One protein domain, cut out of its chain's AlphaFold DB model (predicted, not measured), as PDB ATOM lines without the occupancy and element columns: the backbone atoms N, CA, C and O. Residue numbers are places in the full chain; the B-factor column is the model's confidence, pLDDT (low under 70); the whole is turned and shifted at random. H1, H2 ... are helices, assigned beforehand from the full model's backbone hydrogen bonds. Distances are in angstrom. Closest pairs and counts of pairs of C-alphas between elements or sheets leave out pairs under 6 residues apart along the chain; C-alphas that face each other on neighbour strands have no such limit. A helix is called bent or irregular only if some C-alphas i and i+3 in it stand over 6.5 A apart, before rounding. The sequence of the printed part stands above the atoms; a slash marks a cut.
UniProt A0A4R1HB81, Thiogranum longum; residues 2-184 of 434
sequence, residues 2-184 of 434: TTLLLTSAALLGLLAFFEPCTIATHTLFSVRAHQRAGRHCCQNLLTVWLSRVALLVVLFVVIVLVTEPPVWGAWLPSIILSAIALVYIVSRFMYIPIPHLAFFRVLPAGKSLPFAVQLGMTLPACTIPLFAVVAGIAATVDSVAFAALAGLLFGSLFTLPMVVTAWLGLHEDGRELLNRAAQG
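Overview. This is residues 2 to 184 of the 434 residues of a protein of Thiogranum longum (UniProt A0A4R1HB81). Three helices side by side, H1, H7 and the first arm of bent H8, make an up-and-down bundle; long H3 packs on that arm, while at one end H2 packs on the second arm and H9 on H2. H4 is set off from this body, and after it come the short H5 and H6, of which H6 packs on H3. The printed part has 183 residues with nine named helices, H1 to H9 in order, and no named strand: all helix. It is compact, radius of gyration of the C-alphas 16.9 A, spanning 52 by 36 by 33 A.

Arrangement. H1, residues 2 to 17, touches H7, residues 127 to 141, opposite ways at a shallow tilt of 9 degrees, closest C-alphas Ala 16 and Thr 127, 5.6 A. H8, residues 144 to 168, one helix by its hydrogen bonds, is bent: C-alphas 158 and 161 are 7.2 A apart, giving arms H8a, to 158, and H8b, from 161. H1 touches H8a, closest C-alphas Gly 13 and Phe 154, 4.2 A. H7 and H8a form a hairpin, H7 touching with residues 134 to 139 alone, closest C-alphas Ala 138 and Ala 147, 5.3 A. H2, residues 20 to 35, only just irregular with C-alphas 21 and 24 6.6 A apart, touches H8b, closest C-alphas Ser 30 and Ala 166, 4.5 A. With residues 20 to 23 alone H2 touches H9, residues 172 to 184, closest C-alphas Pro 20 and Ala 182, 4.8 A. H3, residues 39 to 66, touches H8a, closest C-alphas Val 57 and Gly 151, 4.3 A, and with residues 44 to 55 alone H6, residues 115 to 120, closest C-alphas Arg 52 and Gly 120, 4.3 A. H4, residues 76 to 93, is close to but not clearly touching H7, closest C-alphas Ile 84 and Pro 129, 6.8 A; H5, residues 103 to 106, stands likewise to H6, Phe 104 and Gln 118, 6.1 A. Every O i to N i+4 pair is within hydrogen-bond range in H3, H6, H7, H8a, H8b and H9, but 11 of 12 in H1, 10 of 12 in H2 and 13 of 14 in H4; H5 is too short for one.

Along the chain. H1 begins at C-alpha 2 (-8.910, 2.036, -16.646), H3 runs 39.9 A, H4 26.3 A, and H9 ends at C-alpha 184 (4.291, -18.596, -33.634).

Size, cuts and confidence. The farthest C-alphas, Ala 37 and Ala 74, are 53.7 A apart; the printed part has no cut and no long link. Mean pLDDT of the printed part is 82.3, with 22 residues under 70, among them 71 to 75 and 90 to 100.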
ATOM      1  N   THR A   2      -9.643   2.775 -17.699       83.25
ATOM      2  CA  THR A   2      -8.910   2.036 -16.646       83.25
ATOM      3  C   THR A   2      -8.970   0.509 -16.793       83.25
ATOM      4  O   THR A   2      -7.943  -0.155 -16.712       83.25
ATOM      5  N   THR A   3     -10.143  -0.063 -17.077       81.44
ATOM      6  CA  THR A   3     -10.294  -1.507 -17.343       81.44
ATOM      7  C   THR A   3      -9.477  -1.954 -18.552       81.44
ATOM      8  O   THR A   3      -8.782  -2.959 -18.475       81.44
ATOM      9  N   LEU A   4      -9.511  -1.172 -19.633       83.75
ATOM     10  CA  LEU A   4      -8.739  -1.411 -20.853       83.75
ATOM     11  C   LEU A   4      -7.223  -1.337 -20.597       83.75
ATOM     12  O   LEU A   4      -6.481  -2.166 -21.117       83.75
ATOM     13  N   LEU A   5      -6.757  -0.408 -19.756       87.19
ATOM     14  CA  LEU A   5      -5.355  -0.336 -19.327       87.19
ATOM     15  C   LEU A   5      -4.918  -1.605 -18.585       87.19
ATOM     16  O   LEU A   5      -3.897  -2.194 -18.920       87.19
ATOM     17  N   LEU A   6      -5.686  -2.043 -17.588       91.25
ATOM     18  CA  LEU A   6      -5.305  -3.198 -16.771       91.25
ATOM     19  C   LEU A   6      -5.372  -4.511 -17.567       91.25
ATOM     20  O   LEU A   6      -4.481  -5.350 -17.430       91.25
ATOM     21  N   THR A   7      -6.380  -4.688 -18.430       84.38
ATOM     22  CA  THR A   7      -6.487  -5.886 -19.279       84.38
ATOM     23  C   THR A   7      -5.401  -5.927 -20.349       84.38
ATOM     24  O   THR A   7      -4.798  -6.981 -20.553       84.38
ATOM     25  N   SER A   8      -5.097  -4.797 -20.996       83.81
ATOM     26  CA  SER A   8      -3.990  -4.708 -21.959       83.81
ATOM     27  C   SER A   8      -2.635  -4.924 -21.289       83.81
ATOM     28  O   SER A   8      -1.852  -5.725 -21.788       83.81
ATOM     29  N   ALA A   9      -2.377  -4.316 -20.126       90.88
ATOM     30  CA  ALA A   9      -1.156  -4.552 -19.356       90.88
ATOM     31  C   ALA A   9      -0.980  -6.036 -19.008       90.88
ATOM     32  O   ALA A   9       0.120  -6.577 -19.121       90.88
ATOM     33  N   ALA A  10      -2.071  -6.710 -18.637       91.38
ATOM     34  CA  ALA A  10      -2.049  -8.125 -18.314       91.38
ATOM     35  C   ALA A  10      -1.774  -9.016 -19.540       91.38
ATOM     36  O   ALA A  10      -0.856  -9.839 -19.526       91.38
ATOM     37  N   LEU A  11      -2.550  -8.835 -20.614       86.56
ATOM     38  CA  LEU A  11      -2.445  -9.636 -21.835       86.56
ATOM     39  C   LEU A  11      -1.108  -9.419 -22.546       86.56
ATOM     40  O   LEU A  11      -0.435 -10.383 -22.908       86.56
ATOM     41  N   LEU A  12      -0.703  -8.158 -22.717       88.62
ATOM     42  CA  LEU A  12       0.547  -7.805 -23.385       88.62
ATOM     43  C   LEU A  12       1.765  -8.182 -22.534       88.62
ATOM     44  O   LEU A  12       2.772  -8.609 -23.093       88.62
ATOM     45  N   GLY A  13       1.664  -8.114 -21.202       90.31
ATOM     46  CA  GLY A  13       2.701  -8.612 -20.296       90.31
ATOM     47  C   GLY A  13       2.915 -10.122 -20.429       90.31
ATOM     48  O   GLY A  13       4.054 -10.578 -20.507       90.31
ATOM     49  N   LEU A  14       1.836 -10.906 -20.535       88.38
ATOM     50  CA  LEU A  14       1.931 -12.348 -20.774       88.38
ATOM     51  C   LEU A  14       2.507 -12.656 -22.168       88.38
ATOM     52  O   LEU A  14       3.386 -13.505 -22.301       88.38
ATOM     53  N   LEU A  15       2.045 -11.944 -23.204       84.88
ATOM     54  CA  LEU A  15       2.537 -12.086 -24.580       84.88
ATOM     55  C   LEU A  15       4.027 -11.746 -24.706       84.88
ATOM     56  O   LEU A  15       4.744 -12.462 -25.401       84.88
ATOM     57  N   ALA A  16       4.508 -10.730 -23.984       87.50
ATOM     58  CA  ALA A  16       5.914 -10.325 -23.970       87.50
ATOM     59  C   ALA A  16       6.867 -11.471 -23.574       87.50
ATOM     60  O   ALA A  16       8.011 -11.512 -24.029       87.50
ATOM     61  N   PHE A  17       6.416 -12.435 -22.760       86.94
ATOM     62  CA  PHE A  17       7.214 -13.616 -22.407       86.94
ATOM     63  C   PHE A  17       7.404 -14.585 -23.580       86.94
ATOM     64  O   PHE A  17       8.441 -15.238 -23.685       86.94
ATOM     65  N   PHE A  18       6.407 -14.694 -24.457       83.00
ATOM     66  CA  PHE A  18       6.436 -15.625 -25.585       83.00
ATOM     67  C   PHE A  18       7.171 -15.073 -26.802       83.00
ATOM     68  O   PHE A  18       7.314 -15.774 -27.804       83.00
ATOM     69  N   GLU A  19       7.651 -13.836 -26.742       82.00
ATOM     70  CA  GLU A  19       8.389 -13.242 -27.843       82.00
ATOM     71  C   GLU A  19       9.763 -13.888 -28.057       82.00
ATOM     72  O   GLU A  19      10.458 -14.262 -27.107       82.00
ATOM     73  N   PRO A  20      10.217 -13.985 -29.318       71.25
ATOM     74  CA  PRO A  20      11.435 -14.713 -29.655       71.25
ATOM     75  C   PRO A  20      12.689 -14.152 -28.966       71.25
ATOM     76  O   PRO A  20      13.579 -14.925 -28.610       71.25
ATOM     77  N   CYS A  21      12.767 -12.836 -28.715       75.44
ATOM     78  CA  CYS A  21      13.926 -12.232 -28.042       75.44
ATOM     79  C   CYS A  21      13.905 -12.363 -26.512       75.44
ATOM     80  O   CYS A  21      14.918 -12.077 -25.869       75.44
ATOM     81  N   THR A  22      12.787 -12.780 -25.917       83.19
ATOM     82  CA  THR A  22      12.667 -12.974 -24.465       83.19
ATOM     83  C   THR A  22      12.777 -14.447 -24.107       83.19
ATOM     84  O   THR A  22      13.477 -14.798 -23.159       83.19
ATOM     85  N   ILE A  23      12.181 -15.330 -24.906       81.06
ATOM     86  CA  ILE A  23      12.064 -16.737 -24.544       81.06
ATOM     87  C   ILE A  23      13.427 -17.407 -24.333       81.06
ATOM     88  O   ILE A  23      13.616 -18.108 -23.346       81.06
ATOM     89  N   ALA A  24      14.413 -17.161 -25.202       76.94
ATOM     90  CA  ALA A  24      15.700 -17.853 -25.148       76.94
ATOM     91  C   ALA A  24      16.490 -17.488 -23.881       76.94
ATOM     92  O   ALA A  24      17.035 -18.354 -23.199       76.94
ATOM     93  N   THR A  25      16.516 -16.204 -23.524       80.88
ATOM     94  CA  THR A  25      17.239 -15.712 -22.343       80.88
ATOM     95  C   THR A  25      16.531 -16.109 -21.048       80.88
ATOM     96  O   THR A  25      17.180 -16.542 -20.093       80.88
ATOM     97  N   HIS A  26      15.200 -16.032 -21.030       83.12
ATOM     98  CA  HIS A  26      14.384 -16.370 -19.870       83.12
ATOM     99  C   HIS A  26      14.347 -17.870 -19.570       83.12
ATOM    100  O   HIS A  26      14.438 -18.256 -18.404       83.12
ATOM    101  N   THR A  27      14.268 -18.713 -20.602       81.81
ATOM    102  CA  THR A  27      14.313 -20.177 -20.455       81.81
ATOM    103  C   THR A  27      15.689 -20.670 -20.031       81.81
ATOM    104  O   THR A  27      15.798 -21.509 -19.140       81.81
ATOM    105  N   LEU A  28      16.762 -20.109 -20.593       82.25
ATOM    106  CA  LEU A  28      18.123 -20.430 -20.166       82.25
ATOM    107  C   LEU A  28      18.338 -20.087 -18.683       82.25
ATOM    108  O   LEU A  28      18.945 -20.866 -17.943       82.25
ATOM    109  N   PHE A  29      17.828 -18.937 -18.228       85.38
ATOM    110  CA  PHE A  29      17.881 -18.579 -16.814       85.38
ATOM    111  C   PHE A  29      17.021 -19.509 -15.956       85.38
ATOM    112  O   PHE A  29      17.503 -19.944 -14.914       85.38
ATOM    113  N   SER A  30      15.785 -19.832 -16.358       84.06
ATOM    114  CA  SER A  30      14.899 -20.686 -15.554       84.06
ATOM    115  C   SER A  30      15.457 -22.101 -15.393       84.06
ATOM    116  O   SER A  30      15.446 -22.629 -14.283       84.06
ATOM    117  N   VAL A  31      16.070 -22.667 -16.439       83.62
ATOM    118  CA  VAL A  31      16.782 -23.957 -16.369       83.62
ATOM    119  C   VAL A  31      17.974 -23.885 -15.408       83.62
ATOM    120  O   VAL A  31      18.127 -24.760 -14.556       83.62
ATOM    121  N   ARG A  32      18.803 -22.832 -15.483       83.31
ATOM    122  CA  ARG A  32      19.930 -22.640 -14.546       83.31
ATOM    123  C   ARG A  32      19.466 -22.414 -13.108       83.31
ATOM    124  O   ARG A  32      20.137 -22.848 -12.175       83.31
ATOM    125  N   ALA A  33      18.350 -21.714 -12.922       84.19
ATOM    126  CA  ALA A  33      17.758 -21.472 -11.614       84.19
ATOM    127  C   ALA A  33      17.209 -22.770 -11.012       84.19
ATOM    128  O   ALA A  33      17.457 -23.026  -9.839       84.19
ATOM    129  N   HIS A  34      16.560 -23.616 -11.819       83.50
ATOM    130  CA  HIS A  34      16.063 -24.929 -11.403       83.50
ATOM    131  C   HIS A  34      17.193 -25.871 -10.959       83.50
ATOM    132  O   HIS A  34      17.075 -26.555  -9.948       83.50
ATOM    133  N   GLN A  35      18.326 -25.858 -11.670       82.31
ATOM    134  CA  GLN A  35      19.509 -26.648 -11.301       82.31
ATOM    135  C   GLN A  35      20.149 -26.214  -9.970       82.31
ATOM    136  O   GLN A  35      20.901 -26.981  -9.370       82.31
ATOM    137  N   ARG A  36      19.875 -24.997  -9.483       78.81
ATOM    138  CA  ARG A  36      20.346 -24.524  -8.176       78.81
ATOM    139  C   ARG A  36      19.315 -24.881  -7.103       78.81
ATOM    140  O   ARG A  36      18.255 -24.274  -7.030       78.81
ATOM    141  N   ALA A  37      19.640 -25.843  -6.242       60.25
ATOM    142  CA  ALA A  37      18.727 -26.319  -5.205       60.25
ATOM    143  C   ALA A  37      18.310 -25.223  -4.192       60.25
ATOM    144  O   ALA A  37      19.125 -24.424  -3.721       60.25
ATOM    145  N   GLY A  38      17.033 -25.236  -3.793       71.62
ATOM    146  CA  GLY A  38      16.538 -24.579  -2.576       71.62
ATOM    147  C   GLY A  38      16.423 -23.044  -2.610       71.62
ATOM    148  O   GLY A  38      15.976 -22.445  -3.590       71.62
ATOM    149  N   ARG A  39      16.783 -22.394  -1.488       70.69
ATOM    150  CA  ARG A  39      16.536 -20.958  -1.204       70.69
ATOM    151  C   ARG A  39      17.130 -19.998  -2.243       70.69
ATOM    152  O   ARG A  39      16.542 -18.950  -2.495       70.69
ATOM    153  N   HIS A  40      18.243 -20.358  -2.884       77.12
ATOM    154  CA  HIS A  40      18.885 -19.513  -3.897       77.12
ATOM    155  C   HIS A  40      18.108 -19.441  -5.221       77.12
ATOM    156  O   HIS A  40      18.200 -18.427  -5.915       77.12
ATOM    157  N   CYS A  41      17.321 -20.463  -5.576       79.88
ATOM    158  CA  CYS A  41      16.423 -20.403  -6.735       79.88
ATOM    159  C   CYS A  41      15.324 -19.355  -6.507       79.88
ATOM    160  O   CYS A  41      15.180 -18.421  -7.301       79.88
ATOM    161  N   CYS A  42      14.631 -19.440  -5.365       83.12
ATOM    162  CA  CYS A  42      13.589 -18.481  -4.989       83.12
ATOM    163  C   CYS A  42      14.128 -17.054  -4.854       83.12
ATOM    164  O   CYS A  42      13.505 -16.129  -5.366       83.12
ATOM    165  N   GLN A  43      15.296 -16.862  -4.229       87.69
ATOM    166  CA  GLN A  43      15.913 -15.536  -4.121       87.69
ATOM    167  C   GLN A  43      16.218 -14.934  -5.497       87.69
ATOM    168  O   GLN A  43      15.855 -13.791  -5.751       87.69
ATOM    169  N   ASN A  44      16.819 -15.699  -6.414       88.06
ATOM    170  CA  ASN A  44      17.130 -15.196  -7.752       88.06
ATOM    171  C   ASN A  44      15.858 -14.842  -8.540       88.06
ATOM    172  O   ASN A  44      15.791 -13.764  -9.125       88.06
ATOM    173  N   LEU A  45      14.822 -15.685  -8.512       89.19
ATOM    174  CA  LEU A  45      13.538 -15.392  -9.163       89.19
ATOM    175  C   LEU A  45      12.864 -14.146  -8.579       89.19
ATOM    176  O   LEU A  45      12.415 -13.279  -9.328       89.19
ATOM    177  N   LEU A  46      12.858 -14.021  -7.250       90.62
ATOM    178  CA  LEU A  46      12.290 -12.869  -6.558       90.62
ATOM    179  C   LEU A  46      13.053 -11.580  -6.894       90.62
ATOM    180  O   LEU A  46      12.429 -10.548  -7.119       90.62
ATOM    181  N   THR A  47      14.384 -11.636  -7.020       91.44
ATOM    182  CA  THR A  47      15.175 -10.468  -7.453       91.44
ATOM    183  C   THR A  47      14.893 -10.060  -8.899       91.44
ATOM    184  O   THR A  47      14.833  -8.862  -9.177       91.44
ATOM    185  N   VAL A  48      14.664 -11.012  -9.817       92.69
ATOM    186  CA  VAL A  48      14.251 -10.698 -11.200       92.69
ATOM    187  C   VAL A  48      12.880 -10.022 -11.192       92.69
ATOM    188  O   VAL A  48      12.711  -8.983 -11.825       92.69
ATOM    189  N   TRP A  49      11.914 -10.589 -10.459       94.69
ATOM    190  CA  TRP A  49      10.558 -10.048 -10.366       94.69
ATOM    191  C   TRP A  49      10.554  -8.632  -9.783       94.69
ATOM    192  O   TRP A  49      10.042  -7.716 -10.423       94.69
ATOM    193  N   LEU A  50      11.206  -8.426  -8.633       94.69
ATOM    194  CA  LEU A  50      11.286  -7.120  -7.977       94.69
ATOM    195  C   LEU A  50      11.968  -6.068  -8.852       94.69
ATOM    196  O   LEU A  50      11.430  -4.977  -9.012       94.69
ATOM    197  N   SER A  51      13.132  -6.378  -9.435       94.38
ATOM    198  CA  SER A  51      13.872  -5.400 -10.248       94.38
ATOM    199  C   SER A  51      13.110  -5.004 -11.513       94.38
ATOM    200  O   SER A  51      13.105  -3.833 -11.886       94.38
ATOM    201  N   ARG A  52      12.404  -5.952 -12.136       94.75
ATOM    202  CA  ARG A  52      11.581  -5.698 -13.320       94.75
ATOM    203  C   ARG A  52      10.310  -4.919 -13.012       94.75
ATOM    204  O   ARG A  52      10.002  -3.971 -13.726       94.75
ATOM    205  N   VAL A  53       9.580  -5.307 -11.967       95.94
ATOM    206  CA  VAL A  53       8.385  -4.583 -11.517       95.94
ATOM    207  C   VAL A  53       8.762  -3.162 -11.120       95.94
ATOM    208  O   VAL A  53       8.119  -2.227 -11.582       95.94
ATOM    209  N   ALA A  54       9.835  -2.981 -10.346       95.50
ATOM    210  CA  ALA A  54      10.314  -1.656  -9.967       95.50
ATOM    211  C   ALA A  54      10.651  -0.804 -11.198       95.50
ATOM    212  O   ALA A  54      10.185   0.329 -11.293       95.50
ATOM    213  N   LEU A  55      11.391  -1.357 -12.169       93.88
ATOM    214  CA  LEU A  55      11.721  -0.652 -13.408       93.88
ATOM    215  C   LEU A  55      10.457  -0.225 -14.173       93.88
ATOM    216  O   LEU A  55      10.353   0.935 -14.557       93.88
ATOM    217  N   LEU A  56       9.502  -1.136 -14.382       95.19
ATOM    218  CA  LEU A  56       8.283  -0.872 -15.158       95.19
ATOM    219  C   LEU A  56       7.327   0.097 -14.459       95.19
ATOM    220  O   LEU A  56       6.759   0.965 -15.118       95.19
ATOM    221  N   VAL A  57       7.166  -0.026 -13.139       96.69
ATOM    222  CA  VAL A  57       6.377   0.913 -12.332       96.69
ATOM    223  C   VAL A  57       6.975   2.309 -12.433       96.69
ATOM    224  O   VAL A  57       6.252   3.247 -12.749       96.69
ATOM    225  N   VAL A  58       8.290   2.448 -12.229       95.44
ATOM    226  CA  VAL A  58       8.972   3.745 -12.340       95.44
ATOM    227  C   VAL A  58       8.819   4.313 -13.746       95.44
ATOM    228  O   VAL A  58       8.456   5.473 -13.882       95.44
ATOM    229  N   LEU A  59       9.029   3.510 -14.791       94.56
ATOM    230  CA  LEU A  59       8.886   3.956 -16.177       94.56
ATOM    231  C   LEU A  59       7.471   4.456 -16.491       94.56
ATOM    232  O   LEU A  59       7.335   5.563 -17.001       94.56
ATOM    233  N   PHE A  60       6.419   3.694 -16.172       94.75
ATOM    234  CA  PHE A  60       5.046   4.141 -16.440       94.75
ATOM    235  C   PHE A  60       4.650   5.354 -15.596       94.75
ATOM    236  O   PHE A  60       4.011   6.261 -16.119       94.75
ATOM    237  N   VAL A  61       5.050   5.409 -14.322       95.44
ATOM    238  CA  VAL A  61       4.779   6.568 -13.458       95.44
ATOM    239  C   VAL A  61       5.495   7.814 -13.975       95.44
ATOM    240  O   VAL A  61       4.871   8.862 -14.082       95.44
ATOM    241  N   VAL A  62       6.776   7.709 -14.342       94.25
ATOM    242  CA  VAL A  62       7.538   8.829 -14.916       94.25
ATOM    243  C   VAL A  62       6.916   9.291 -16.229       94.25
ATOM    244  O   VAL A  62       6.787  10.491 -16.430       94.25
ATOM    245  N   ILE A  63       6.474   8.372 -17.094       92.38
ATOM    246  CA  ILE A  63       5.764   8.730 -18.328       92.38
ATOM    247  C   ILE A  63       4.488   9.516 -17.999       92.38
ATOM    248  O   ILE A  63       4.301  10.592 -18.545       92.38
ATOM    249  N   VAL A  64       3.645   9.060 -17.071       92.31
ATOM    250  CA  VAL A  64       2.426   9.811 -16.705       92.31
ATOM    251  C   VAL A  64       2.741  11.173 -16.073       92.31
ATOM    252  O   VAL A  64       2.021  12.129 -16.305       92.31
ATOM    253  N   LEU A  65       3.827  11.296 -15.304       91.56
ATOM    254  CA  LEU A  65       4.197  12.562 -14.658       91.56
ATOM    255  C   LEU A  65       4.841  13.583 -15.605       91.56
ATOM    256  O   LEU A  65       4.730  14.782 -15.369       91.56
ATOM    257  N   VAL A  66       5.581  13.119 -16.615       92.06
ATOM    258  CA  VAL A  66       6.360  13.982 -17.520       92.06
ATOM    259  C   VAL A  66       5.602  14.286 -18.809       92.06
ATOM    260  O   VAL A  66       5.833  15.328 -19.419       92.06
ATOM    261  N   THR A  67       4.718  13.389 -19.244       87.00
ATOM    262  CA  THR A  67       3.978  13.540 -20.499       87.00
ATOM    263  C   THR A  67       2.571  14.026 -20.205       87.00
ATOM    264  O   THR A  67       1.816  13.345 -19.520       87.00
ATOM    265  N   GLU A  68       2.201  15.174 -20.769       81.75
ATOM    266  CA  GLU A  68       0.805  15.611 -20.793       81.75
ATOM    267  C   GLU A  68      -0.061  14.565 -21.520       81.75
ATOM    268  O   GLU A  68       0.437  13.926 -22.460       81.75
ATOM    269  N   PRO A  69      -1.333  14.367 -21.114       74.94
ATOM    270  CA  PRO A  69      -2.199  13.344 -21.685       74.94
ATOM    271  C   PRO A  69      -2.271  13.515 -23.209       74.94
ATOM    272  O   PRO A  69      -2.796  14.521 -23.700       74.94
ATOM    273  N   PRO A  70      -1.724  12.560 -23.984       71.12
ATOM    274  CA  PRO A  70      -1.578  12.741 -25.416       71.12
ATOM    275  C   PRO A  70      -2.953  12.809 -26.082       71.12
ATOM    276  O   PRO A  70      -3.775  11.896 -25.953       71.12
ATOM    277  N   VAL A  71      -3.189  13.874 -26.848       67.69
ATOM    278  CA  VAL A  71      -4.331  13.963 -27.762       67.69
ATOM    279  C   VAL A  71      -4.069  13.059 -28.963       67.69
ATOM    280  O   VAL A  71      -3.493  13.455 -29.975       67.69
ATOM    281  N   TRP A  72      -4.454  11.790 -28.839       68.19
ATOM    282  CA  TRP A  72      -4.360  10.846 -29.946       68.19
ATOM    283  C   TRP A  72      -5.283  11.305 -31.077       68.19
ATOM    284  O   TRP A  72      -6.505  11.224 -30.967       68.19
ATOM    285  N   GLY A  73      -4.704  11.786 -32.180       61.22
ATOM    286  CA  GLY A  73      -5.460  12.005 -33.411       61.22
ATOM    287  C   GLY A  73      -6.116  10.698 -33.868       61.22
ATOM    288  O   GLY A  73      -5.561   9.623 -33.645       61.22
ATOM    289  N   ALA A  74      -7.269  10.773 -34.535       63.06
ATOM    290  CA  ALA A  74      -8.108   9.601 -34.824       63.06
ATOM    291  C   ALA A  74      -7.388   8.457 -35.583       63.06
ATOM    292  O   ALA A  74      -7.751   7.296 -35.444       63.06
ATOM    293  N   TRP A  75      -6.330   8.772 -36.334       64.94
ATOM    294  CA  TRP A  75      -5.603   7.842 -37.210       64.94
ATOM    295  C   TRP A  75      -4.227   7.438 -36.669       64.94
ATOM    296  O   TRP A  75      -3.633   6.454 -37.107       64.94
ATOM    297  N   LEU A  76      -3.693   8.217 -35.726       72.38
ATOM    298  CA  LEU A  76      -2.298   8.156 -35.292       72.38
ATOM    299  C   LEU A  76      -1.970   6.841 -34.547       72.38
ATOM    300  O   LEU A  76      -0.983   6.196 -34.911       72.38
ATOM    301  N   PRO A  77      -2.807   6.356 -33.602       70.69
ATOM    302  CA  PRO A  77      -2.630   5.039 -32.984       70.69
ATOM    303  C   PRO A  77      -2.666   3.895 -34.003       70.69
ATOM    304  O   PRO A  77      -1.856   2.973 -33.929       70.69
ATOM    305  N   SER A  78      -3.579   3.965 -34.974       71.19
ATOM    306  CA  SER A  78      -3.772   2.935 -36.000       71.19
ATOM    307  C   SER A  78      -2.557   2.821 -36.919       71.19
ATOM    308  O   SER A  78      -2.105   1.716 -37.220       71.19
ATOM    309  N   ILE A  79      -1.977   3.956 -37.322       70.88
ATOM    310  CA  ILE A  79      -0.747   3.999 -38.123       70.88
ATOM    311  C   ILE A  79       0.430   3.421 -37.329       70.88
ATOM    312  O   ILE A  79       1.151   2.573 -37.853       70.88
ATOM    313  N   ILE A  80       0.602   3.827 -36.066       75.81
ATOM    314  CA  ILE A  80       1.689   3.335 -35.204       75.81
ATOM    315  C   ILE A  80       1.585   1.818 -35.011       75.81
ATOM    316  O   ILE A  80       2.563   1.105 -35.223       75.81
ATOM    317  N   LEU A  81       0.402   1.309 -34.663       75.62
ATOM    318  CA  LEU A  81       0.172  -0.125 -34.470       75.62
ATOM    319  C   LEU A  81       0.397  -0.926 -35.760       75.62
ATOM    320  O   LEU A  81       1.015  -1.987 -35.711       75.62
ATOM    321  N   SER A  82      -0.034  -0.402 -36.912       73.25
ATOM    322  CA  SER A  82       0.206  -1.032 -38.221       73.25
ATOM    323  C   SER A  82       1.693  -1.059 -38.577       73.25
ATOM    324  O   SER A  82       2.196  -2.073 -39.060       73.25
ATOM    325  N   ALA A  83       2.418   0.030 -38.309       74.06
ATOM    326  CA  ALA A  83       3.858   0.112 -38.532       74.06
ATOM    327  C   ALA A  83       4.616  -0.877 -37.636       74.06
ATOM    328  O   ALA A  83       5.481  -1.605 -38.120       74.06
ATOM    329  N   ILE A  84       4.251  -0.967 -36.355       71.69
ATOM    330  CA  ILE A  84       4.802  -1.964 -35.432       71.69
ATOM    331  C   ILE A  84       4.514  -3.376 -35.955       71.69
ATOM    332  O   ILE A  84       5.436  -4.180 -36.066       71.69
ATOM    333  N   ALA A  85       3.267  -3.684 -36.317       72.56
ATOM    334  CA  ALA A  85       2.891  -5.006 -36.813       72.56
ATOM    335  C   ALA A  85       3.676  -5.398 -38.078       72.56
ATOM    336  O   ALA A  85       4.151  -6.530 -38.192       72.56
ATOM    337  N   LEU A  86       3.889  -4.448 -38.993       72.69
ATOM    338  CA  LEU A  86       4.730  -4.637 -40.171       72.69
ATOM    339  C   LEU A  86       6.185  -4.941 -39.786       72.69
ATOM    340  O   LEU A  86       6.772  -5.875 -40.330       72.69
ATOM    341  N   VAL A  87       6.754  -4.206 -38.826       69.56
ATOM    342  CA  VAL A  87       8.114  -4.455 -38.320       69.56
ATOM    343  C   VAL A  87       8.239  -5.865 -37.741       69.56
ATOM    344  O   VAL A  87       9.237  -6.526 -38.017       69.56
ATOM    345  N   TYR A  88       7.236  -6.376 -37.019       70.69
ATOM    346  CA  TYR A  88       7.245  -7.759 -36.515       70.69
ATOM    347  C   TYR A  88       7.282  -8.801 -37.637       70.69
ATOM    348  O   TYR A  88       8.059  -9.753 -37.563       70.69
ATOM    349  N   ILE A  89       6.476  -8.613 -38.687       70.00
ATOM    350  CA  ILE A  89       6.458  -9.517 -39.847       70.00
ATOM    351  C   ILE A  89       7.801  -9.461 -40.582       70.00
ATOM    352  O   ILE A  89       8.409 -10.498 -40.846       70.00
ATOM    353  N   VAL A  90       8.303  -8.259 -40.877       63.28
ATOM    354  CA  VAL A  90       9.557  -8.060 -41.622       63.28
ATOM    355  C   VAL A  90      10.768  -8.552 -40.828       63.28
ATOM    356  O   VAL A  90      11.635  -9.219 -41.393       63.28
ATOM    357  N   SER A  91      10.804  -8.314 -39.512       61.66
ATOM    358  CA  SER A  91      11.861  -8.794 -38.610       61.66
ATOM    359  C   SER A  91      11.952 -10.322 -38.546       61.66
ATOM    360  O   SER A  91      12.951 -10.848 -38.050       61.66
ATOM    361  N   ARG A  92      10.934 -11.057 -39.014       63.53
ATOM    362  CA  ARG A  92      11.019 -12.516 -39.136       63.53
ATOM    363  C   ARG A  92      11.725 -12.956 -40.418       63.53
ATOM    364  O   ARG A  92      12.438 -13.955 -40.384       63.53
ATOM    365  N   PHE A  93      11.537 -12.229 -41.519       57.06
ATOM    366  CA  PHE A  93      12.187 -12.520 -42.802       57.06
ATOM    367  C   PHE A  93      13.627 -12.011 -42.857       57.06
ATOM    368  O   PHE A  93      14.480 -12.650 -43.467       57.06
ATOM    369  N   MET A  94      13.915 -10.893 -42.189       53.72
ATOM    370  CA  MET A  94      15.266 -10.368 -42.032       53.72
ATOM    371  C   MET A  94      15.644 -10.384 -40.556       53.72
ATOM    372  O   MET A  94      15.027  -9.688 -39.754       53.72
ATOM    373  N   TYR A  95      16.664 -11.168 -40.192       53.84
ATOM    374  CA  TYR A  95      17.204 -11.178 -38.833       53.84
ATOM    375  C   TYR A  95      17.912  -9.845 -38.567       53.84
ATOM    376  O   TYR A  95      19.098  -9.682 -38.848       53.84
ATOM    377  N   ILE A  96      17.162  -8.865 -38.069       55.25
ATOM    378  CA  ILE A  96      17.705  -7.581 -37.639       55.25
ATOM    379  C   ILE A  96      18.214  -7.786 -36.204       55.25
ATOM    380  O   ILE A  96      17.416  -8.121 -35.326       55.25
ATOM    381  N   PRO A  97      19.515  -7.612 -35.915       54.75
ATOM    382  CA  PRO A  97      20.013  -7.635 -34.545       54.75
ATOM    383  C   PRO A  97      19.555  -6.355 -33.828       54.75
ATOM    384  O   PRO A  97      20.270  -5.357 -33.792       54.75
ATOM    385  N   ILE A  98      18.328  -6.352 -33.298       56.75
ATOM    386  CA  ILE A  98      17.771  -5.179 -32.615       56.75
ATOM    387  C   ILE A  98      18.403  -5.081 -31.212       56.75
ATOM    388  O   ILE A  98      18.341  -6.047 -30.444       56.75
ATOM    389  N   PRO A  99      19.014  -3.940 -30.840       59.84
ATOM    390  CA  PRO A  99      19.674  -3.784 -29.548       59.84
ATOM    391  C   PRO A  99      18.665  -3.836 -28.390       59.84
ATOM    392  O   PRO A  99      17.689  -3.090 -28.363       59.84
ATOM    393  N   HIS A 100      18.911  -4.695 -27.397       68.75
ATOM    394  CA  HIS A 100      18.140  -4.709 -26.150       68.75
ATOM    395  C   HIS A 100      18.419  -3.436 -25.333       68.75
ATOM    396  O   HIS A 100      19.580  -3.049 -25.166       68.75
ATOM    397  N   LEU A 101      17.379  -2.815 -24.767       77.62
ATOM    398  CA  LEU A 101      17.548  -1.661 -23.882       77.62
ATOM    399  C   LEU A 101      18.010  -2.135 -22.501       77.62
ATOM    400  O   LEU A 101      17.252  -2.697 -21.709       77.62
ATOM    401  N   ALA A 102      19.292  -1.922 -22.225       81.62
ATOM    402  CA  ALA A 102      19.950  -2.302 -20.984       81.62
ATOM    403  C   ALA A 102      19.970  -1.129 -19.989       81.62
ATOM    404  O   ALA A 102      20.973  -0.418 -19.895       81.62
ATOM    405  N   PHE A 103      18.895  -0.943 -19.213       83.56
ATOM    406  CA  PHE A 103      18.798   0.168 -18.252       83.56
ATOM    407  C   PHE A 103      19.864   0.106 -17.154       83.56
ATOM    408  O   PHE A 103      20.303   1.142 -16.666       83.56
ATOM    409  N   PHE A 104      20.370  -1.084 -16.820       81.50
ATOM    410  CA  PHE A 104      21.465  -1.216 -15.857       81.50
ATOM    411  C   PHE A 104      22.736  -0.456 -16.284       81.50
ATOM    412  O   PHE A 104      23.485  -0.015 -15.425       81.50
ATOM    413  N   ARG A 105      22.995  -0.237 -17.584       82.38
ATOM    414  CA  ARG A 105      24.176   0.535 -18.022       82.38
ATOM    415  C   ARG A 105      24.091   2.025 -17.693       82.38
ATOM    416  O   ARG A 105      25.121   2.685 -17.708       82.38
ATOM    417  N   VAL A 106      22.892   2.531 -17.415       84.56
ATOM    418  CA  VAL A 106      22.657   3.932 -17.044       84.56
ATOM    419  C   VAL A 106      23.034   4.183 -15.578       84.56
ATOM    420  O   VAL A 106      23.362   5.307 -15.213       84.56
ATOM    421  N   LEU A 107      23.047   3.144 -14.731       81.88
ATOM    422  CA  LEU A 107      23.463   3.279 -13.336       81.88
ATOM    423  C   LEU A 107      24.993   3.195 -13.187       81.88
ATOM    424  O   LEU A 107      25.609   2.286 -13.754       81.88
ATOM    425  N   PRO A 108      25.607   4.046 -12.338       75.75
ATOM    426  CA  PRO A 108      27.063   4.141 -12.177       75.75
ATOM    427  C   PRO A 108      27.747   2.842 -11.705       75.75
ATOM    428  O   PRO A 108      28.944   2.673 -11.919       75.75
ATOM    429  N   ALA A 109      27.001   1.889 -11.134       79.50
ATOM    430  CA  ALA A 109      27.491   0.567 -10.728       79.50
ATOM    431  C   ALA A 109      26.697  -0.602 -11.351       79.50
ATOM    432  O   ALA A 109      26.719  -1.721 -10.850       79.50
ATOM    433  N   GLY A 110      25.962  -0.392 -12.447       78.00
ATOM    434  CA  GLY A 110      25.026  -1.421 -12.912       78.00
ATOM    435  C   GLY A 110      25.662  -2.671 -13.534       78.00
ATOM    436  O   GLY A 110      25.028  -3.722 -13.569       78.00
ATOM    437  N   LYS A 111      26.926  -2.606 -13.984       80.88
ATOM    438  CA  LYS A 111      27.657  -3.777 -14.516       80.88
ATOM    439  C   LYS A 111      28.105  -4.764 -13.432       80.88
ATOM    440  O   LYS A 111      28.325  -5.927 -13.756       80.88
ATOM    441  N   SER A 112      28.240  -4.326 -12.178       85.50
ATOM    442  CA  SER A 112      28.609  -5.194 -11.048       85.50
ATOM    443  C   SER A 112      27.397  -5.847 -10.373       85.50
ATOM    444  O   SER A 112      27.567  -6.674  -9.479       85.50
ATOM    445  N   LEU A 113      26.175  -5.517 -10.809       87.00
ATOM    446  CA  LEU A 113      24.950  -6.125 -10.296       87.00
ATOM    447  C   LEU A 113      24.866  -7.615 -10.664       87.00
ATOM    448  O   LEU A 113      25.310  -8.006 -11.748       87.00
ATOM    449  N   PRO A 114      24.243  -8.452  -9.815       88.00
ATOM    450  CA  PRO A 114      24.037  -9.862 -10.120       88.00
ATOM    451  C   PRO A 114      23.201 -10.036 -11.395       88.00
ATOM    452  O   PRO A 114      22.293  -9.251 -11.675       88.00
ATOM    453  N   PHE A 115      23.470 -11.105 -12.151       86.44
ATOM    454  CA  PHE A 115      22.830 -11.373 -13.448       86.44
ATOM    455  C   PHE A 115      21.291 -11.347 -13.392       86.44
ATOM    456  O   PHE A 115      20.644 -10.897 -14.331       86.44
ATOM    457  N   ALA A 116      20.702 -11.772 -12.269       86.69
ATOM    458  CA  ALA A 116      19.262 -11.712 -12.025       86.69
ATOM    459  C   ALA A 116      18.703 -10.274 -12.079       86.69
ATOM    460  O   ALA A 116      17.679 -10.027 -12.710       86.69
ATOM    461  N   VAL A 117      19.411  -9.310 -11.483       88.31
ATOM    462  CA  VAL A 117      19.019  -7.895 -11.515       88.31
ATOM    463  C   VAL A 117      19.248  -7.312 -12.906       88.31
ATOM    464  O   VAL A 117      18.391  -6.598 -13.411       88.31
ATOM    465  N   GLN A 118      20.351  -7.668 -13.573       88.19
ATOM    466  CA  GLN A 118      20.592  -7.229 -14.952       88.19
ATOM    467  C   GLN A 118      19.461  -7.676 -15.888       88.19
ATOM    468  O   GLN A 118      18.951  -6.859 -16.646       88.19
ATOM    469  N   LEU A 119      19.015  -8.932 -15.779       87.56
ATOM    470  CA  LEU A 119      17.907  -9.480 -16.568       87.56
ATOM    471  C   LEU A 119      16.557  -8.804 -16.260       87.56
ATOM    472  O   LEU A 119      15.721  -8.617 -17.149       87.56
ATOM    473  N   GLY A 120      16.320  -8.434 -14.999       87.25
ATOM    474  CA  GLY A 120      15.131  -7.672 -14.619       87.25
ATOM    475  C   GLY A 120      15.163  -6.229 -15.132       87.25
ATOM    476  O   GLY A 120      14.127  -5.707 -15.532       87.25
ATOM    477  N   MET A 121      16.356  -5.627 -15.210       88.06
ATOM    478  CA  MET A 121      16.588  -4.262 -15.702       88.06
ATOM    479  C   MET A 121      16.806  -4.157 -17.221       88.06
ATOM    480  O   MET A 121      17.141  -3.089 -17.734       88.06
ATOM    481  N   THR A 122      16.664  -5.251 -17.964       88.12
ATOM    482  CA  THR A 122      16.674  -5.222 -19.430       88.12
ATOM    483  C   THR A 122      15.253  -5.236 -19.955       88.12
ATOM    484  O   THR A 122      14.480  -6.119 -19.581       88.12
ATOM    485  N   LEU A 123      14.939  -4.306 -20.857       87.81
ATOM    486  CA  LEU A 123      13.706  -4.319 -21.635       87.81
ATOM    487  C   LEU A 123      14.046  -4.857 -23.034       87.81
ATOM    488  O   LEU A 123      14.751  -4.188 -23.802       87.81
ATOM    489  N   PRO A 124      13.656  -6.100 -23.360       85.56
ATOM    490  CA  PRO A 124      13.986  -6.697 -24.645       85.56
ATOM    491  C   PRO A 124      13.382  -5.895 -25.799       85.56
ATOM    492  O   PRO A 124      12.265  -5.400 -25.687       85.56
ATOM    493  N   ALA A 125      14.101  -5.798 -26.917       78.38
ATOM    494  CA  ALA A 125      13.708  -4.963 -28.047       78.38
ATOM    495  C   ALA A 125      12.297  -5.255 -28.580       78.38
ATOM    496  O   ALA A 125      11.532  -4.329 -28.827       78.38
ATOM    497  N   CYS A 126      11.933  -6.533 -28.692       74.31
ATOM    498  CA  CYS A 126      10.588  -6.922 -29.104       74.31
ATOM    499  C   CYS A 126       9.516  -6.546 -28.076       74.31
ATOM    500  O   CYS A 126       8.400  -6.275 -28.463       74.31
ATOM    501  N   THR A 127       9.832  -6.377 -26.794       85.69
ATOM    502  CA  THR A 127       8.813  -5.949 -25.820       85.69
ATOM    503  C   THR A 127       8.562  -4.441 -25.840       85.69
ATOM    504  O   THR A 127       7.573  -3.987 -25.268       85.69
ATOM    505  N   ILE A 128       9.427  -3.655 -26.499       86.00
ATOM    506  CA  ILE A 128       9.326  -2.186 -26.556       86.00
ATOM    507  C   ILE A 128       7.985  -1.733 -27.145       86.00
ATOM    508  O   ILE A 128       7.358  -0.867 -26.540       86.00
ATOM    509  N   PRO A 129       7.490  -2.290 -28.267       80.62
ATOM    510  CA  PRO A 129       6.220  -1.859 -28.826       80.62
ATOM    511  C   PRO A 129       5.029  -2.223 -27.936       80.62
ATOM    512  O   PRO A 129       4.142  -1.396 -27.745       80.62
ATOM    513  N   LEU A 130       5.031  -3.412 -27.320       86.75
ATOM    514  CA  LEU A 130       3.991  -3.806 -26.361       86.75
ATOM    515  C   LEU A 130       3.992  -2.884 -25.132       86.75
ATOM    516  O   LEU A 130       2.936  -2.428 -24.696       86.75
ATOM    517  N   PHE A 131       5.179  -2.559 -24.616       90.69
ATOM    518  CA  PHE A 131       5.358  -1.584 -23.546       90.69
ATOM    519  C   PHE A 131       4.849  -0.196 -23.959       90.69
ATOM    520  O   PHE A 131       4.129   0.435 -23.192       90.69
ATOM    521  N   ALA A 132       5.167   0.267 -25.172       87.75
ATOM    522  CA  ALA A 132       4.744   1.569 -25.681       87.75
ATOM    523  C   ALA A 132       3.215   1.684 -25.787       87.75
ATOM    524  O   ALA A 132       2.661   2.729 -25.454       87.75
ATOM    525  N   VAL A 133       2.523   0.608 -26.181       84.75
ATOM    526  CA  VAL A 133       1.050   0.566 -26.196       84.75
ATOM    527  C   VAL A 133       0.488   0.750 -24.787       84.75
ATOM    528  O   VAL A 133      -0.368   1.607 -24.575       84.75
ATOM    529  N   VAL A 134       0.990  -0.002 -23.802       90.25
ATOM    530  CA  VAL A 134       0.534   0.117 -22.405       90.25
ATOM    531  C   VAL A 134       0.885   1.490 -21.824       90.25
ATOM    532  O   VAL A 134       0.053   2.083 -21.144       90.25
ATOM    533  N   ALA A 135       2.068   2.031 -22.134       90.12
ATOM    534  CA  ALA A 135       2.492   3.369 -21.722       90.12
ATOM    535  C   ALA A 135       1.567   4.452 -22.284       90.12
ATOM    536  O   ALA A 135       1.161   5.351 -21.555       90.12
ATOM    537  N   GLY A 136       1.203   4.342 -23.564       86.94
ATOM    538  CA  GLY A 136       0.293   5.275 -24.212       86.94
ATOM    539  C   GLY A 136      -1.092   5.276 -23.570       86.94
ATOM    540  O   GLY A 136      -1.643   6.340 -23.307       86.94
ATOM    541  N   ILE A 137      -1.631   4.095 -23.248       85.94
ATOM    542  CA  ILE A 137      -2.907   3.970 -22.527       85.94
ATOM    543  C   ILE A 137      -2.768   4.469 -21.076       85.94
ATOM    544  O   ILE A 137      -3.694   5.064 -20.534       85.94
ATOM    545  N   ALA A 138      -1.623   4.256 -20.422       90.19
ATOM    546  CA  ALA A 138      -1.392   4.760 -19.069       90.19
ATOM    547  C   ALA A 138      -1.381   6.296 -19.041       90.19
ATOM    548  O   ALA A 138      -2.008   6.890 -18.167       90.19
ATOM    549  N   ALA A 139      -0.741   6.921 -20.035       89.50
ATOM    550  CA  ALA A 139      -0.717   8.370 -20.211       89.50
ATOM    551  C   ALA A 139      -2.108   8.963 -20.488       89.50
ATOM    552  O   ALA A 139      -2.397  10.055 -20.020       89.50
ATOM    553  N   THR A 140      -3.009   8.256 -21.186       84.75
ATOM    554  CA  THR A 140      -4.390   8.752 -21.382       84.75
ATOM    555  C   THR A 140      -5.264   8.644 -20.146       84.75
ATOM    556  O   THR A 140      -6.208   9.414 -19.998       84.75
ATOM    557  N   VAL A 141      -4.991   7.671 -19.276       88.56
ATOM    558  CA  VAL A 141      -5.703   7.523 -18.000       88.56
ATOM    559  C   VAL A 141      -5.267   8.594 -16.992       88.56
ATOM    560  O   VAL A 141      -6.026   8.865 -16.065       88.56
ATOM    561  N   ASP A 142      -4.080   9.185 -17.176       88.38
ATOM    562  CA  ASP A 142      -3.533  10.306 -16.393       88.38
ATOM    563  C   ASP A 142      -3.610  10.090 -14.868       88.38
ATOM    564  O   ASP A 142      -3.960  10.958 -14.072       88.38
ATOM    565  N   SER A 143      -3.342   8.855 -14.434       92.69
ATOM    566  CA  SER A 143      -3.409   8.477 -13.024       92.69
ATOM    567  C   SER A 143      -2.206   7.645 -12.621       92.69
ATOM    568  O   SER A 143      -2.042   6.496 -13.041       92.69
ATOM    569  N   VAL A 144      -1.398   8.210 -11.722       94.62
ATOM    570  CA  VAL A 144      -0.189   7.583 -11.169       94.62
ATOM    571  C   VAL A 144      -0.493   6.221 -10.536       94.62
ATOM    572  O   VAL A 144       0.262   5.269 -10.728       94.62
ATOM    573  N   ALA A 145      -1.622   6.094  -9.830       94.62
ATOM    574  CA  ALA A 145      -2.018   4.840  -9.190       94.62
ATOM    575  C   ALA A 145      -2.297   3.735 -10.221       94.62
ATOM    576  O   ALA A 145      -1.797   2.616 -10.086       94.62
ATOM    577  N   PHE A 146      -3.048   4.045 -11.283       92.62
ATOM    578  CA  PHE A 146      -3.345   3.074 -12.338       92.62
ATOM    579  C   PHE A 146      -2.119   2.752 -13.200       92.62
ATOM    580  O   PHE A 146      -1.958   1.600 -13.601       92.62
ATOM    581  N   ALA A 147      -1.220   3.713 -13.423       94.00
ATOM    582  CA  ALA A 147       0.056   3.483 -14.098       94.00
ATOM    583  C   ALA A 147       0.972   2.543 -13.298       94.00
ATOM    584  O   ALA A 147       1.538   1.597 -13.851       94.00
ATOM    585  N   ALA A 148       1.060   2.739 -11.978       96.19
ATOM    586  CA  ALA A 148       1.802   1.849 -11.092       96.19
ATOM    587  C   ALA A 148       1.203   0.431 -11.077       96.19
ATOM    588  O   ALA A 148       1.936  -0.552 -11.193       96.19
ATOM    589  N   LEU A 149      -0.128   0.306 -11.008       95.88
ATOM    590  CA  LEU A 149      -0.808  -0.991 -11.094       95.88
ATOM    591  C   LEU A 149      -0.576  -1.684 -12.443       95.88
ATOM    592  O   LEU A 149      -0.329  -2.889 -12.468       95.88
ATOM    593  N   ALA A 150      -0.603  -0.940 -13.551       94.88
ATOM    594  CA  ALA A 150      -0.294  -1.469 -14.877       94.88
ATOM    595  C   ALA A 150       1.151  -1.992 -14.955       94.88
ATOM    596  O   ALA A 150       1.375  -3.085 -15.472       94.88
ATOM    597  N   GLY A 151       2.120  -1.273 -14.375       95.69
ATOM    598  CA  GLY A 151       3.515  -1.719 -14.270       95.69
ATOM    599  C   GLY A 151       3.686  -2.992 -13.449       95.69
ATOM    600  O   GLY A 151       4.377  -3.921 -13.874       95.69
ATOM    601  N   LEU A 152       3.000  -3.065 -12.307       96.62
ATOM    602  CA  LEU A 152       2.944  -4.255 -11.458       96.62
ATOM    603  C   LEU A 152       2.371  -5.464 -12.201       96.62
ATOM    604  O   LEU A 152       2.978  -6.537 -12.179       96.62
ATOM    605  N   LEU A 153       1.232  -5.293 -12.877       95.44
ATOM    606  CA  LEU A 153       0.576  -6.348 -13.650       95.44
ATOM    607  C   LEU A 153       1.443  -6.818 -14.814       95.44
ATOM    608  O   LEU A 153       1.708  -8.015 -14.923       95.44
ATOM    609  N   PHE A 154       1.926  -5.887 -15.638       95.75
ATOM    610  CA  PHE A 154       2.756  -6.202 -16.798       95.75
ATOM    611  C   PHE A 154       4.027  -6.943 -16.372       95.75
ATOM    612  O   PHE A 154       4.332  -8.007 -16.906       95.75
ATOM    613  N   GLY A 155       4.747  -6.432 -15.367       95.31
ATOM    614  CA  GLY A 155       5.978  -7.050 -14.871       95.31
ATOM    615  C   GLY A 155       5.759  -8.430 -14.249       95.31
ATOM    616  O   GLY A 155       6.561  -9.343 -14.472       95.31
ATOM    617  N   SER A 156       4.659  -8.609 -13.516       94.75
ATOM    618  CA  SER A 156       4.316  -9.890 -12.890       94.75
ATOM    619  C   SER A 156       3.924 -10.939 -13.928       94.75
ATOM    620  O   SER A 156       4.464 -12.040 -13.916       94.75
ATOM    621  N   LEU A 157       3.054 -10.600 -14.880       94.56
ATOM    622  CA  LEU A 157       2.635 -11.538 -15.928       94.56
ATOM    623  C   LEU A 157       3.762 -11.851 -16.916       94.56
ATOM    624  O   LEU A 157       3.870 -12.988 -17.369       94.56
ATOM    625  N   PHE A 158       4.667 -10.902 -17.155       93.75
ATOM    626  CA  PHE A 158       5.866 -11.131 -17.960       93.75
ATOM    627  C   PHE A 158       6.876 -12.082 -17.290       93.75
ATOM    628  O   PHE A 158       7.667 -12.740 -17.964       93.75
ATOM    629  N   THR A 159       6.877 -12.185 -15.959       92.62
ATOM    630  CA  THR A 159       7.793 -13.068 -15.206       92.62
ATOM    631  C   THR A 159       7.152 -14.373 -14.756       92.62
ATOM    632  O   THR A 159       7.866 -15.331 -14.470       92.62
ATOM    633  N   LEU A 160       5.826 -14.457 -14.726       91.81
ATOM    634  CA  LEU A 160       5.104 -15.620 -14.224       91.81
ATOM    635  C   LEU A 160       5.476 -16.927 -14.952       91.81
ATOM    636  O   LEU A 160       5.839 -17.882 -14.263       91.81
ATOM    637  N   PRO A 161       5.520 -17.001 -16.299       88.31
ATOM    638  CA  PRO A 161       5.935 -18.230 -16.982       88.31
ATOM    639  C   PRO A 161       7.382 -18.647 -16.659       88.31
ATOM    640  O   PRO A 161       7.703 -19.833 -16.585       88.31
ATOM    641  N   MET A 162       8.265 -17.681 -16.401       87.88
ATOM    642  CA  MET A 162       9.647 -17.932 -15.985       87.88
ATOM    643  C   MET A 162       9.718 -18.566 -14.589       87.88
ATOM    644  O   MET A 162      10.481 -19.506 -14.377       87.88
ATOM    645  N   VAL A 163       8.914 -18.072 -13.640       88.19
ATOM    646  CA  VAL A 163       8.815 -18.630 -12.281       88.19
ATOM    647  C   VAL A 163       8.247 -20.046 -12.324       88.19
ATOM    648  O   VAL A 163       8.826 -20.955 -11.732       88.19
ATOM    649  N   VAL A 164       7.166 -20.246 -13.083       87.62
ATOM    650  CA  VAL A 164       6.509 -21.549 -13.259       87.62
ATOM    651  C   VAL A 164       7.481 -22.576 -13.845       87.62
ATOM    652  O   VAL A 164       7.629 -23.666 -13.295       87.62
ATOM    653  N   THR A 165       8.207 -22.216 -14.910       84.75
ATOM    654  CA  THR A 165       9.198 -23.111 -15.538       84.75
ATOM    655  C   THR A 165      10.407 -23.399 -14.648       84.75
ATOM    656  O   THR A 165      10.941 -24.505 -14.690       84.75
ATOM    657  N   ALA A 166      10.834 -22.447 -13.814       85.88
ATOM    658  CA  ALA A 166      11.916 -22.669 -12.858       85.88
ATOM    659  C   ALA A 166      11.501 -23.593 -11.695       85.88
ATOM    660  O   ALA A 166      12.342 -24.316 -11.165       85.88
ATOM    661  N   TRP A 167      10.224 -23.585 -11.298       83.88
ATOM    662  CA  TRP A 167       9.698 -24.432 -10.221       83.88
ATOM    663  C   TRP A 167       9.373 -25.853 -10.681       83.88
ATOM    664  O   TRP A 167       9.831 -26.809 -10.063       83.88
ATOM    665  N   LEU A 168       8.611 -25.995 -11.768       82.88
ATOM    666  CA  LEU A 168       8.181 -27.300 -12.288       82.88
ATOM    667  C   LEU A 168       9.310 -28.063 -12.992       82.88
ATOM    668  O   LEU A 168       9.217 -29.275 -13.179       82.88
ATOM    669  N   GLY A 169      10.377 -27.359 -13.374       78.44
ATOM    670  CA  GLY A 169      11.412 -27.900 -14.242       78.44
ATOM    671  C   GLY A 169      10.949 -27.960 -15.699       78.44
ATOM    672  O   GLY A 169       9.763 -28.006 -16.021       78.44
ATOM    673  N   LEU A 170      11.917 -27.929 -16.612       78.56
ATOM    674  CA  LEU A 170      11.678 -27.899 -18.054       78.56
ATOM    675  C   LEU A 170      12.034 -29.258 -18.664       78.56
ATOM    676  O   LEU A 170      13.195 -29.500 -18.995       78.56
ATOM    677  N   HIS A 171      11.025 -30.126 -18.791       78.69
ATOM    678  CA  HIS A 171      11.102 -31.377 -19.557       78.69
ATOM    679  C   HIS A 171      11.202 -31.104 -21.069       78.69
ATOM    680  O   HIS A 171      10.939 -29.984 -21.521       78.69
ATOM    681  N   GLU A 172      11.587 -32.115 -21.853       76.44
ATOM    682  CA  GLU A 172      11.774 -31.991 -23.308       76.44
ATOM    683  C   GLU A 172      10.518 -31.465 -24.019       76.44
ATOM    684  O   GLU A 172      10.615 -30.495 -24.773       76.44
ATOM    685  N   ASP A 173       9.335 -31.970 -23.654       77.44
ATOM    686  CA  ASP A 173       8.046 -31.499 -24.185       77.44
ATOM    687  C   ASP A 173       7.809 -30.000 -23.933       77.44
ATOM    688  O   ASP A 173       7.299 -29.275 -24.788       77.44
ATOM    689  N   GLY A 174       8.214 -29.507 -22.757       75.44
ATOM    690  CA  GLY A 174       8.081 -28.099 -22.382       75.44
ATOM    691  C   GLY A 174       9.045 -27.193 -23.148       75.44
ATOM    692  O   GLY A 174       8.669 -26.091 -23.550       75.44
ATOM    693  N   ARG A 175      10.280 -27.651 -23.396       75.00
ATOM    694  CA  ARG A 175      11.253 -26.912 -24.223       75.00
ATOM    695  C   ARG A 175      10.773 -26.806 -25.657       75.00
ATOM    696  O   ARG A 175      10.880 -25.744 -26.267       75.00
ATOM    697  N   GLU A 176      10.228 -27.895 -26.173       74.50
ATOM    698  CA  GLU A 176       9.688 -27.930 -27.512       74.50
ATOM    699  C   GLU A 176       8.427 -27.055 -27.633       74.50
ATOM    700  O   GLU A 176       8.344 -26.253 -28.564       74.50
ATOM    701  N   LEU A 177       7.511 -27.078 -26.657       73.56
ATOM    702  CA  LEU A 177       6.377 -26.144 -26.597       73.56
ATOM    703  C   LEU A 177       6.829 -24.679 -26.605       73.56
ATOM    704  O   LEU A 177       6.273 -23.875 -27.349       73.56
ATOM    705  N   LEU A 178       7.839 -24.324 -25.806       70.75
ATOM    706  CA  LEU A 178       8.357 -22.956 -25.761       70.75
ATOM    707  C   LEU A 178       8.998 -22.566 -27.094       70.75
ATOM    708  O   LEU A 178       8.671 -21.512 -27.627       70.75
ATOM    709  N   ASN A 179       9.828 -23.423 -27.692       71.25
ATOM    710  CA  ASN A 179      10.411 -23.158 -29.009       71.25
ATOM    711  C   ASN A 179       9.328 -22.961 -30.089       71.25
ATOM    712  O   ASN A 179       9.420 -22.056 -30.916       71.25
ATOM    713  N   ARG A 180       8.252 -23.754 -30.041       68.81
ATOM    714  CA  ARG A 180       7.090 -23.616 -30.934       68.81
ATOM    715  C   ARG A 180       6.336 -22.307 -30.696       68.81
ATOM    716  O   ARG A 180       6.035 -21.591 -31.649       68.81
ATOM    717  N   ALA A 181       6.079 -21.956 -29.435       68.19
ATOM    718  CA  ALA A 181       5.438 -20.696 -29.068       68.19
ATOM    719  C   ALA A 181       6.275 -19.485 -29.509       68.19
ATOM    720  O   ALA A 181       5.719 -18.516 -30.011       68.19
ATOM    721  N   ALA A 182       7.605 -19.571 -29.425       67.38
ATOM    722  CA  ALA A 182       8.529 -18.535 -29.884       67.38
ATOM    723  C   ALA A 182       8.451 -18.267 -31.390       67.38
ATOM    724  O   ALA A 182       8.647 -17.139 -31.836       67.38
ATOM    725  N   GLN A 183       8.204 -19.314 -32.182       70.06
ATOM    726  CA  GLN A 183       8.095 -19.211 -33.637       70.06
ATOM    727  C   GLN A 183       6.723 -18.689 -34.076       70.06
ATOM    728  O   GLN A 183       6.639 -17.970 -35.069       70.06
ATOM    729  N   GLY A 184       5.659 -19.030 -33.340       68.31
ATOM    730  CA  GLY A 184       4.291 -18.596 -33.634       68.31
ATOM    731  C   GLY A 184       3.914 -17.232 -33.051       68.31
ATOM    732  O   GLY A 184       3.081 -16.534 -33.633       68.31
TER     733      GLY A 184